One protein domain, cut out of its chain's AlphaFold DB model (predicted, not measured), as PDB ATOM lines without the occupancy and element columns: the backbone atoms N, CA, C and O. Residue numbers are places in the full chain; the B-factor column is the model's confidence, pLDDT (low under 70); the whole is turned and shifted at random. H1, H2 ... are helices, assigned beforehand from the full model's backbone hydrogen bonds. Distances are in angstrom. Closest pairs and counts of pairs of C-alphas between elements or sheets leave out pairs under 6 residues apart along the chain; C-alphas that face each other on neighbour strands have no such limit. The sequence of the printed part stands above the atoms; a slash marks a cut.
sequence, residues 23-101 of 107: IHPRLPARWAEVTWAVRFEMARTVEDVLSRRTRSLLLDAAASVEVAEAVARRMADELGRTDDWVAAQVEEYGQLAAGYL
ATOM      1  N   ILE A  23     127.645 116.372  93.559       98.06
ATOM      2  CA  ILE A  23     128.384 117.411  94.292       98.06
ATOM      3  C   ILE A  23     128.747 116.941  95.706       98.06
ATOM      4  O   ILE A  23     129.780 117.323  96.241       98.06
ATOM      5  N   HIS A  24     127.912 116.077  96.293       98.50
ATOM      6  CA  HIS A  24     128.130 115.440  97.586       98.50
ATOM      7  C   HIS A  24     127.525 114.025  97.595       98.50
ATOM      8  O   HIS A  24     126.415 113.854  97.089       98.50
ATOM      9  N   PRO A  25     128.132 113.013  98.246       97.62
ATOM     10  CA  PRO A  25     127.556 111.665  98.334       97.62
ATOM     11  C   PRO A  25     126.130 111.610  98.915       97.62
ATOM     12  O   PRO A  25     125.317 110.786  98.488       97.62
ATOM     13  N   ARG A  26     125.820 112.510  99.862       97.69
ATOM     14  CA  ARG A  26     124.494 112.652 100.507       97.69
ATOM     15  C   ARG A  26     123.472 113.459  99.693       97.69
ATOM     16  O   ARG A  26     122.302 113.466 100.056       97.69
ATOM     17  N   LEU A  27     123.880 114.124  98.611       97.38
ATOM     18  CA  LEU A  27     122.998 114.967  97.801       97.38
ATOM     19  C   LEU A  27     122.732 114.320  96.434       97.38
ATOM     20  O   LEU A  27     123.616 113.668  95.880       97.38
ATOM     21  N   PRO A  28     121.529 114.478  95.859       96.25
ATOM     22  CA  PRO A  28     121.236 113.956  94.526       96.25
ATOM     23  C   PRO A  28     121.853 114.808  93.407       96.25
ATOM     24  O   PRO A  28     122.065 114.285  92.315       96.25
ATOM     25  N   ALA A  29     122.127 116.085  93.692       96.94
ATOM     26  CA  ALA A  29     122.563 117.074  92.717       96.94
ATOM     27  C   ALA A  29     123.944 116.758  92.129       96.94
ATOM     28  O   ALA A  29     124.849 116.328  92.852       96.94
ATOM     29  N   ARG A  30     124.109 117.014  90.832       97.31
ATOM     30  CA  ARG A  30     125.332 116.775  90.054       97.31
ATOM     31  C   ARG A  30     126.028 118.069  89.645       97.31
ATOM     32  O   ARG A  30     125.414 119.134  89.597       97.31
ATOM     33  N   TRP A  31     127.309 117.980  89.296       97.81
ATOM     34  CA  TRP A  31     128.073 119.145  88.838       97.81
ATOM     35  C   TRP A  31     127.517 119.774  87.558       97.81
ATOM     36  O   TRP A  31     127.536 120.998  87.432       97.81
ATOM     37  N   ALA A  32     126.955 118.973  86.649       96.94
ATOM     38  CA  ALA A  32     126.279 119.481  85.457       96.94
ATOM     39  C   ALA A  32     125.088 120.388  85.802       96.94
ATOM     40  O   ALA A  32     124.891 121.408  85.149       96.94
ATOM     41  N   GLU A  33     124.325 120.066  86.852       97.00
ATOM     42  CA  GLU A  33     123.179 120.875  87.289       97.00
ATOM     43  C   GLU A  33     123.622 122.221  87.878       97.00
ATOM     44  O   GLU A  33     122.940 123.227  87.690       97.00
ATOM     45  N   VAL A  34     124.790 122.275  88.532       97.94
ATOM     46  CA  VAL A  34     125.385 123.539  89.000       97.94
ATOM     47  C   VAL A  34     125.733 124.432  87.811       97.94
ATOM     48  O   VAL A  34     125.309 125.586  87.764       97.94
ATOM     49  N   THR A  35     126.459 123.904  86.822       97.62
ATOM     50  CA  THR A  35     126.804 124.673  85.616       97.62
ATOM     51  C   THR A  35     125.553 125.065  84.828       97.62
ATOM     52  O   THR A  35     125.458 126.198  84.353       97.62
ATOM     53  N   TRP A  36     124.558 124.179  84.739       96.56
ATOM     54  CA  TRP A  36     123.279 124.467  84.093       96.56
ATOM     55  C   TRP A  36     122.557 125.638  84.760       96.56
ATOM     56  O   TRP A  36     122.150 126.588  84.085       96.56
ATOM     57  N   ALA A  37     122.457 125.607  86.091       97.25
ATOM     58  CA  ALA A  37     121.836 126.663  86.877       97.25
ATOM     59  C   ALA A  37     122.468 128.035  86.586       97.25
ATOM     60  O   ALA A  37     121.756 129.030  86.441       97.25
ATOM     61  N   VAL A  38     123.797 128.088  86.449       97.88
ATOM     62  CA  VAL A  38     124.532 129.320  86.136       97.88
ATOM     63  C   VAL A  38     124.296 129.772  84.693       97.88
ATOM     64  O   VAL A  38     123.923 130.925  84.463       97.88
ATOM     65  N   ARG A  39     124.510 128.878  83.719       96.00
ATOM     66  CA  ARG A  39     124.502 129.217  82.287       96.00
ATOM     67  C   ARG A  39     123.101 129.489  81.740       96.00
ATOM     68  O   ARG A  39     122.939 130.395  80.925       96.00
ATOM     69  N   PHE A  40     122.100 128.726  82.177       95.38
ATOM     70  CA  PHE A  40     120.769 128.709  81.557       95.38
ATOM     71  C   PHE A  40     119.654 129.199  82.482       95.38
ATOM     72  O   PHE A  40     118.652 129.725  82.002       95.38
ATOM     73  N   GLU A  41     119.820 129.088  83.802       95.38
ATOM     74  CA  GLU A  41     118.782 129.476  84.773       95.38
ATOM     75  C   GLU A  41     119.124 130.735  85.570       95.38
ATOM     76  O   GLU A  41     118.430 131.070  86.540       95.38
ATOM     77  N   MET A  42     120.178 131.439  85.145       96.06
ATOM     78  CA  MET A  42     120.611 132.726  85.683       96.06
ATOM     79  C   MET A  42     120.871 132.702  87.197       96.06
ATOM     80  O   MET A  42     120.654 133.713  87.861       96.06
ATOM     81  N   ALA A  43     121.332 131.579  87.751       97.69
ATOM     82  CA  ALA A  43     121.813 131.531  89.128       97.69
ATOM     83  C   ALA A  43     123.075 132.395  89.260       97.69
ATOM     84  O   ALA A  43     124.034 132.228  88.501       97.69
ATOM     85  N   ARG A  44     123.068 133.352  90.196       98.19
ATOM     86  CA  ARG A  44     124.165 134.317  90.392       98.19
ATOM     87  C   ARG A  44     124.797 134.256  91.775       98.19
ATOM     88  O   ARG A  44     125.813 134.915  91.971       98.19
ATOM     89  N   THR A  45     124.247 133.457  92.682       98.75
ATOM     90  CA  THR A  45     124.796 133.221  94.022       98.75
ATOM     91  C   THR A  45     124.811 131.732  94.366       98.75
ATOM     92  O   THR A  45     124.080 130.935  93.767       98.75
ATOM     93  N   VAL A  46     125.620 131.350  95.356       98.75
ATOM     94  CA  VAL A  46     125.631 129.972  95.885       98.75
ATOM     95  C   VAL A  46     124.264 129.593  96.461       98.75
ATOM     96  O   VAL A  46     123.808 128.465  96.268       98.75
ATOM     97  N   GLU A  47     123.562 130.542  97.086       98.50
ATOM     98  CA  GLU A  47     122.190 130.350  97.563       98.50
ATOM     99  C   GLU A  47     121.229 129.992  96.418       98.50
ATOM    100  O   GLU A  47     120.421 129.070  96.548       98.50
ATOM    101  N   ASP A  48     121.319 130.663  95.267       98.44
ATOM    102  CA  ASP A  48     120.461 130.368  94.115       98.44
ATOM    103  C   ASP A  48     120.574 128.898  93.704       98.44
ATOM    104  O   ASP A  48     119.563 128.218  93.483       98.44
ATOM    105  N   VAL A  49     121.811 128.403  93.645       98.62
ATOM    106  CA  VAL A  49     122.127 127.029  93.260       98.62
ATOM    107  C   VAL A  49     121.691 126.044  94.343       98.62
ATOM    108  O   VAL A  49     120.928 125.113  94.058       98.62
ATOM    109  N   LEU A  50     122.152 126.224  95.582       98.56
ATOM    110  CA  LEU A  50     121.988 125.236  96.648       98.56
ATOM    111  C   LEU A  50     120.601 125.266  97.292       98.56
ATOM    112  O   LEU A  50     120.082 124.211  97.656       98.56
ATOM    113  N   SER A  51     119.948 126.421  97.373       97.38
ATOM    114  CA  SER A  51     118.635 126.550  98.014       97.38
ATOM    115  C   SER A  51     117.484 126.335  97.035       97.38
ATOM    116  O   SER A  51     116.484 125.709  97.392       97.38
ATOM    117  N   ARG A  52     117.602 126.826  95.790       95.75
ATOM    118  CA  ARG A  52     116.465 126.895  94.850       95.75
ATOM    119  C   ARG A  52     116.563 125.932  93.671       95.75
ATOM    120  O   ARG A  52     115.574 125.259  93.394       95.75
ATOM    121  N   ARG A  53     117.703 125.866  92.972       96.25
ATOM    122  CA  ARG A  53     117.844 125.025  91.762       96.25
ATOM    123  C   ARG A  53     118.034 123.553  92.092       96.25
ATOM    124  O   ARG A  53     117.268 122.717  91.632       96.25
ATOM    125  N   THR A  54     118.986 123.258  92.968       96.38
ATOM    126  CA  THR A  54     119.264 121.884  93.414       96.38
ATOM    127  C   THR A  54     118.472 121.500  94.661       96.38
ATOM    128  O   THR A  54     118.247 120.320  94.917       96.38
ATOM    129  N   ARG A  55     118.038 122.503  95.445       97.50
ATOM    130  CA  ARG A  55     117.367 122.341  96.751       97.50
ATOM    131  C   ARG A  55     118.198 121.553  97.771       97.50
ATOM    132  O   ARG A  55     117.650 121.048  98.748       97.50
ATOM    133  N   SER A  56     119.509 121.476  97.562       98.19
ATOM    134  CA  SER A  56     120.475 120.821  98.441       98.19
ATOM    135  C   SER A  56     120.382 121.307  99.888       98.19
ATOM    136  O   SER A  56     120.398 120.476 100.788       98.19
ATOM    137  N   LEU A  57     120.187 122.614 100.116       97.94
ATOM    138  CA  LEU A  57     119.999 123.178 101.460       97.94
ATOM    139  C   LEU A  57     118.811 122.545 102.200       97.94
ATOM    140  O   LEU A  57     118.902 122.237 103.384       97.94
ATOM    141  N   LEU A  58     117.694 122.349 101.495       96.25
ATOM    142  CA  LEU A  58     116.463 121.800 102.071       96.25
ATOM    143  C   LEU A  58     116.539 120.284 102.275       96.25
ATOM    144  O   LEU A  58     115.831 119.748 103.122       96.25
ATOM    145  N   LEU A  59     117.340 119.596 101.462       96.69
ATOM    146  CA  LEU A  59     117.507 118.147 101.533       96.69
ATOM    147  C   LEU A  59     118.486 117.746 102.639       96.69
ATOM    148  O   LEU A  59     118.200 116.822 103.394       96.69
ATOM    149  N   ASP A  60     119.626 118.432 102.728       97.69
ATOM    150  CA  ASP A  60     120.654 118.197 103.737       97.69
ATOM    151  C   ASP A  60     121.514 119.461 103.897       97.69
ATOM    152  O   ASP A  60     122.472 119.698 103.155       97.69
ATOM    153  N   ALA A  61     121.156 120.291 104.879       97.31
ATOM    154  CA  ALA A  61     121.818 121.569 105.115       97.31
ATOM    155  C   ALA A  61     123.317 121.409 105.410       97.31
ATOM    156  O   ALA A  61     124.123 122.161 104.862       97.31
ATOM    157  N   ALA A  62     123.703 120.397 106.195       97.75
ATOM    158  CA  ALA A  62     125.103 120.133 106.523       97.75
ATOM    159  C   ALA A  62     125.909 119.756 105.274       97.75
ATOM    160  O   ALA A  62     126.946 120.361 105.013       97.75
ATOM    161  N   ALA A  63     125.393 118.836 104.450       98.25
ATOM    162  CA  ALA A  63     126.031 118.487 103.181       98.25
ATOM    163  C   ALA A  63     126.130 119.695 102.240       98.25
ATOM    164  O   ALA A  63     127.121 119.843 101.533       98.25
ATOM    165  N   SER A  64     125.113 120.564 102.225       98.44
ATOM    166  CA  SER A  64     125.120 121.763 101.385       98.44
ATOM    167  C   SER A  64     126.207 122.765 101.798       98.44
ATOM    168  O   SER A  64     126.826 123.377 100.934       98.44
ATOM    169  N   VAL A  65     126.471 122.904 103.103       98.44
ATOM    170  CA  VAL A  65     127.544 123.762 103.629       98.44
ATOM    171  C   VAL A  65     128.910 123.173 103.287       98.44
ATOM    172  O   VAL A  65     129.780 123.902 102.823       98.44
ATOM    173  N   GLU A  66     129.080 121.855 103.437       98.62
ATOM    174  CA  GLU A  66     130.326 121.146 103.098       98.62
ATOM    175  C   GLU A  66     130.743 121.341 101.629       98.62
ATOM    176  O   GLU A  66     131.935 121.383 101.332       98.62
ATOM    177  N   VAL A  67     129.784 121.502 100.707       98.62
ATOM    178  CA  VAL A  67     130.068 121.718  99.275       98.62
ATOM    179  C   VAL A  67     130.041 123.175  98.825       98.62
ATOM    180  O   VAL A  67     130.310 123.441  97.651       98.62
ATOM    181  N   ALA A  68     129.724 124.121  99.712       98.62
ATOM    182  CA  ALA A  68     129.512 125.520  99.345       98.62
ATOM    183  C   ALA A  68     130.730 126.129  98.631       98.62
ATOM    184  O   ALA A  68     130.567 126.785  97.604       98.62
ATOM    185  N   GLU A  69     131.947 125.854  99.111       98.81
ATOM    186  CA  GLU A  69     133.177 126.358  98.486       98.81
ATOM    187  C   GLU A  69     133.398 125.774  97.089       98.81
ATOM    188  O   GLU A  69     133.688 126.509  96.145       98.81
ATOM    189  N   ALA A  70     133.222 124.464  96.919       98.69
ATOM    190  CA  ALA A  70     133.411 123.820  95.623       98.69
ATOM    191  C   ALA A  70     132.369 124.304  94.595       98.69
ATOM    192  O   ALA A  70     132.701 124.542  93.432       98.69
ATOM    193  N   VAL A  71     131.123 124.525  95.031       98.69
ATOM    194  CA  VAL A  71     130.075 125.138  94.204       98.69
ATOM    195  C   VAL A  71     130.422 126.581  93.853       98.69
ATOM    196  O   VAL A  71     130.353 126.938  92.680       98.69
ATOM    197  N   ALA A  72     130.860 127.388  94.820       98.81
ATOM    198  CA  ALA A  72     131.292 128.761  94.580       98.81
ATOM    199  C   ALA A  72     132.440 128.830  93.561       98.81
ATOM    200  O   ALA A  72     132.379 129.627  92.629       98.81
ATOM    201  N   ARG A  73     133.450 127.959  93.668       98.69
ATOM    202  CA  ARG A  73     134.563 127.889  92.704       98.69
ATOM    203  C   ARG A  73     134.080 127.559  91.294       98.69
ATOM    204  O   ARG A  73     134.390 128.292  90.363       98.69
ATOM    205  N   ARG A  74     133.228 126.538  91.143       98.19
ATOM    206  CA  ARG A  74     132.626 126.207  89.840       98.19
ATOM    207  C   ARG A  74     131.813 127.375  89.279       98.19
ATOM    208  O   ARG A  74     131.919 127.680  88.098       98.19
ATOM    209  N   MET A  75     131.026 128.057  90.108       98.56
ATOM    210  CA  MET A  75     130.304 129.253  89.670       98.56
ATOM    211  C   MET A  75     131.257 130.375  89.246       98.56
ATOM    212  O   MET A  75     130.971 131.072  88.276       98.56
ATOM    213  N   ALA A  76     132.377 130.558  89.947       98.62
ATOM    214  CA  ALA A  76     133.357 131.584  89.627       98.62
ATOM    215  C   ALA A  76     134.017 131.347  88.267       98.62
ATOM    216  O   ALA A  76     134.131 132.301  87.495       98.62
ATOM    217  N   ASP A  77     134.352 130.096  87.945       97.69
ATOM    218  CA  ASP A  77     134.891 129.713  86.637       97.69
ATOM    219  C   ASP A  77     133.913 130.058  85.502       97.69
ATOM    220  O   ASP A  77     134.297 130.633  84.484       97.69
ATOM    221  N   GLU A  78     132.623 129.774  85.699       97.44
ATOM    222  CA  GLU A  78     131.571 130.048  84.710       97.44
ATOM    223  C   GLU A  78     131.239 131.544  84.575       97.44
ATOM    224  O   GLU A  78     130.799 132.008  83.521       97.44
ATOM    225  N   LEU A  79     131.416 132.317  85.649       97.81
ATOM    226  CA  LEU A  79     131.030 133.728  85.729       97.81
ATOM    227  C   LEU A  79     132.201 134.706  85.575       97.81
ATOM    228  O   LEU A  79     131.967 135.918  85.569       97.81
ATOM    229  N   GLY A  80     133.439 134.214  85.489       98.19
ATOM    230  CA  GLY A  80     134.646 135.041  85.497       98.19
ATOM    231  C   GLY A  80     134.822 135.812  86.808       98.19
ATOM    232  O   GLY A  80     135.070 137.020  86.791       98.19
ATOM    233  N   ARG A  81     134.619 135.148  87.953       98.44
ATOM    234  CA  ARG A  81     134.753 135.748  89.294       98.44
ATOM    235  C   ARG A  81     136.079 135.379  89.956       98.44
ATOM    236  O   ARG A  81     136.785 134.483  89.514       98.44
ATOM    237  N   THR A  82     136.421 136.122  91.002       98.50
ATOM    238  CA  THR A  82     137.682 135.998  91.739       98.50
ATOM    239  C   THR A  82     137.544 135.094  92.963       98.50
ATOM    240  O   THR A  82     136.433 134.812  93.413       98.50
ATOM    241  N   ASP A  83     138.675 134.709  93.559       98.31
ATOM    242  CA  ASP A  83     138.691 134.004  94.847       98.31
ATOM    243  C   ASP A  83     138.039 134.824  95.978       98.31
ATOM    244  O   ASP A  83     137.373 134.255  96.838       98.31
ATOM    245  N   ASP A  84     138.136 136.158  95.948       98.69
ATOM    246  CA  ASP A  84     137.435 137.022  96.911       98.69
ATOM    247  C   ASP A  84     135.911 136.875  96.803       98.69
ATOM    248  O   ASP A  84     135.203 136.859  97.808       98.69
ATOM    249  N   TRP A  85     135.393 136.731  95.578       98.69
ATOM    250  CA  TRP A  85     133.970 136.472  95.364       98.69
ATOM    251  C   TRP A  85     133.580 135.082  95.872       98.69
ATOM    252  O   TRP A  85     132.529 134.942  96.489       98.69
ATOM    253  N   VAL A  86     134.433 134.071  95.672       98.88
ATOM    254  CA  VAL A  86     134.228 132.725  96.231       98.88
ATOM    255  C   VAL A  86     134.130 132.792  97.755       98.88
ATOM    256  O   VAL A  86     133.161 132.290  98.318       98.88
ATOM    257  N   ALA A  87     135.086 133.450  98.417       98.75
ATOM    258  CA  ALA A  87     135.098 133.593  99.871       98.75
ATOM    259  C   ALA A  87     133.838 134.305 100.388       98.75
ATOM    260  O   ALA A  87     133.183 133.796 101.298       98.75
ATOM    261  N   ALA A  88     133.449 135.418  99.755       98.75
ATOM    262  CA  ALA A  88     132.232 136.149 100.104       98.75
ATOM    263  C   ALA A  88     130.972 135.283  99.955       98.75
ATOM    264  O   ALA A  88     130.126 135.260 100.843       98.75
ATOM    265  N   GLN A  89     130.859 134.510  98.871       98.81
ATOM    266  CA  GLN A  89     129.715 133.624  98.661       98.81
ATOM    267  C   GLN A  89     129.631 132.491  99.685       98.81
ATOM    268  O   GLN A  89     128.533 132.141 100.117       98.81
ATOM    269  N   VAL A  90     130.768 131.910 100.077       98.75
ATOM    270  CA  VAL A  90     130.810 130.862 101.108       98.75
ATOM    271  C   VAL A  90     130.390 131.421 102.465       98.75
ATOM    272  O   VAL A  90     129.612 130.778 103.168       98.75
ATOM    273  N   GLU A  91     130.861 132.618 102.818       98.56
ATOM    274  CA  GLU A  91     130.486 133.288 104.062       98.56
ATOM    275  C   GLU A  91     128.987 133.624 104.096       98.56
ATOM    276  O   GLU A  91     128.288 133.210 105.024       98.56
ATOM    277  N   GLU A  92     128.478 134.313 103.068       98.56
ATOM    278  CA  GLU A  92     127.063 134.689 102.943       98.56
ATOM    279  C   GLU A  92     126.150 133.457 103.014       98.56
ATOM    280  O   GLU A  92     125.178 133.424 103.775       98.56
ATOM    281  N   TYR A  93     126.491 132.406 102.264       98.50
ATOM    282  CA  TYR A  93     125.723 131.168 102.267       98.50
ATOM    283  C   TYR A  93     125.789 130.445 103.617       98.50
ATOM    284  O   TYR A  93     124.774 129.936 104.087       98.50
ATOM    285  N   GLY A  94     126.959 130.408 104.262       97.75
ATOM    286  CA  GLY A  94     127.134 129.784 105.572       97.75
ATOM    287  C   GLY A  94     126.271 130.437 106.654       97.75
ATOM    288  O   GLY A  94     125.631 129.733 107.439       97.75
ATOM    289  N   GLN A  95     126.187 131.772 106.657       97.25
ATOM    290  CA  GLN A  95     125.309 132.521 107.563       97.25
ATOM    291  C   GLN A  95     123.832 132.173 107.337       97.25
ATOM    292  O   GLN A  95     123.096 131.943 108.296       97.25
ATOM    293  N   LEU A  96     123.407 132.073 106.076       96.69
ATOM    294  CA  LEU A  96     122.044 131.673 105.724       96.69
ATOM    295  C   LEU A  96     121.745 130.223 106.134       96.69
ATOM    296  O   LEU A  96     120.704 129.941 106.732       96.69
ATOM    297  N   ALA A  97     122.657 129.298 105.839       96.44
ATOM    298  CA  ALA A  97     122.483 127.873 106.096       96.44
ATOM    299  C   ALA A  97     122.472 127.533 107.595       96.44
ATOM    300  O   ALA A  97     121.875 126.527 107.986       96.44
ATOM    301  N   ALA A  98     123.051 128.384 108.450       94.25
ATOM    302  CA  ALA A  98     123.012 128.219 109.903       94.25
ATOM    303  C   ALA A  98     121.577 128.107 110.456       94.25
ATOM    304  O   ALA A  98     121.351 127.361 111.407       94.25
ATOM    305  N   GLY A  99     120.594 128.766 109.828       94.19
ATOM    306  CA  GLY A  99     119.176 128.656 110.198       94.19
ATOM    307  C   GLY A  99     118.522 127.306 109.863       94.19
ATOM    308  O   GLY A  99     117.423 127.026 110.331       94.19
ATOM    309  N   TYR A 100     119.189 126.464 109.071       91.81
ATOM    310  CA  TYR A 100     118.697 125.155 108.628       91.81
ATOM    311  C   TYR A 100     119.405 123.986 109.327       91.81
ATOM    312  O   TYR A 100     118.987 122.835 109.183       91.81
ATOM    313  N   LEU A 101     120.473 124.255 110.082       89.31
ATOM    314  CA  LEU A 101     121.181 123.236 110.849       89.31
ATOM    315  C   LEU A 101     120.454 122.950 112.175       89.31
ATOM    316  O   LEU A 101     119.949 123.880 112.810       89.31
TER     317      LEU A 101
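Overview. This is residues 23 to 101 of the 107 residues of the protein "FAD-dependent oxidoreductase" of Gemmatimonadetes bacterium (UniProt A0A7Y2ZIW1). The longest helix, H6, runs along one side of a compact helical body, and H5 folds back on it as a helical hairpin; H2 sits in the middle, with H1 on its far side from H6. The short helices H3 and H4 pack near the last turns of H6. The printed part has 79 residues with six named helices, H1 to H6 in order, and no named strand: all helix. It is compact, with a radius of gyration of the C-alphas of 11.1 A, and spans 31 by 23 by 19 A.

Along the chain. H6, residues 83 to 100, measures 25.8 A from C-alpha 83 at (138.691, 134.004, 94.847) to C-alpha 100 at (118.697, 125.155, 108.628). H5, residues 68 to 79, measures 16.0 A. H1, residues 31 to 39, begins at C-alpha 31, (128.073, 119.145, 88.838), and measures 12.5 A. H2 is residues 46 to 53, H3 56 to 59 and H4 61 to 66.

Arrangement. H6 and H2 are the hubs, touching four helices each. H6 touches H5 at a steep tilt of 44 degrees, opposite ways, closest at the C-alphas of Ala 72 and Val 86, 5.2 A. With residues 93 to 100 alone it touches H4, a shallow tilt of 23 degrees, opposite ways; C-alphas 61 and 100 are closest, 5.9 A. H2 touches H1 about perpendicular, at 82 degrees; the C-alphas of Val 34 and Val 49 are closest, 6.4 A. H3 and H4 touch only at the corner, closest at C-alphas 57 and 64, 5.3 A. H1 and H6 are apart. In H1, H2, H4 and H5 every O i to N i+4 pair is within hydrogen-bond range, in H6 12 of 14; H3 is too short for one.

Size, cuts and confidence. The C-alphas of Gly 80 and Leu 101 are farthest apart, 31.0 A. The printed part has no cut and no long link. Mean pLDDT of the printed part is 97.5; no printed residue is under 70.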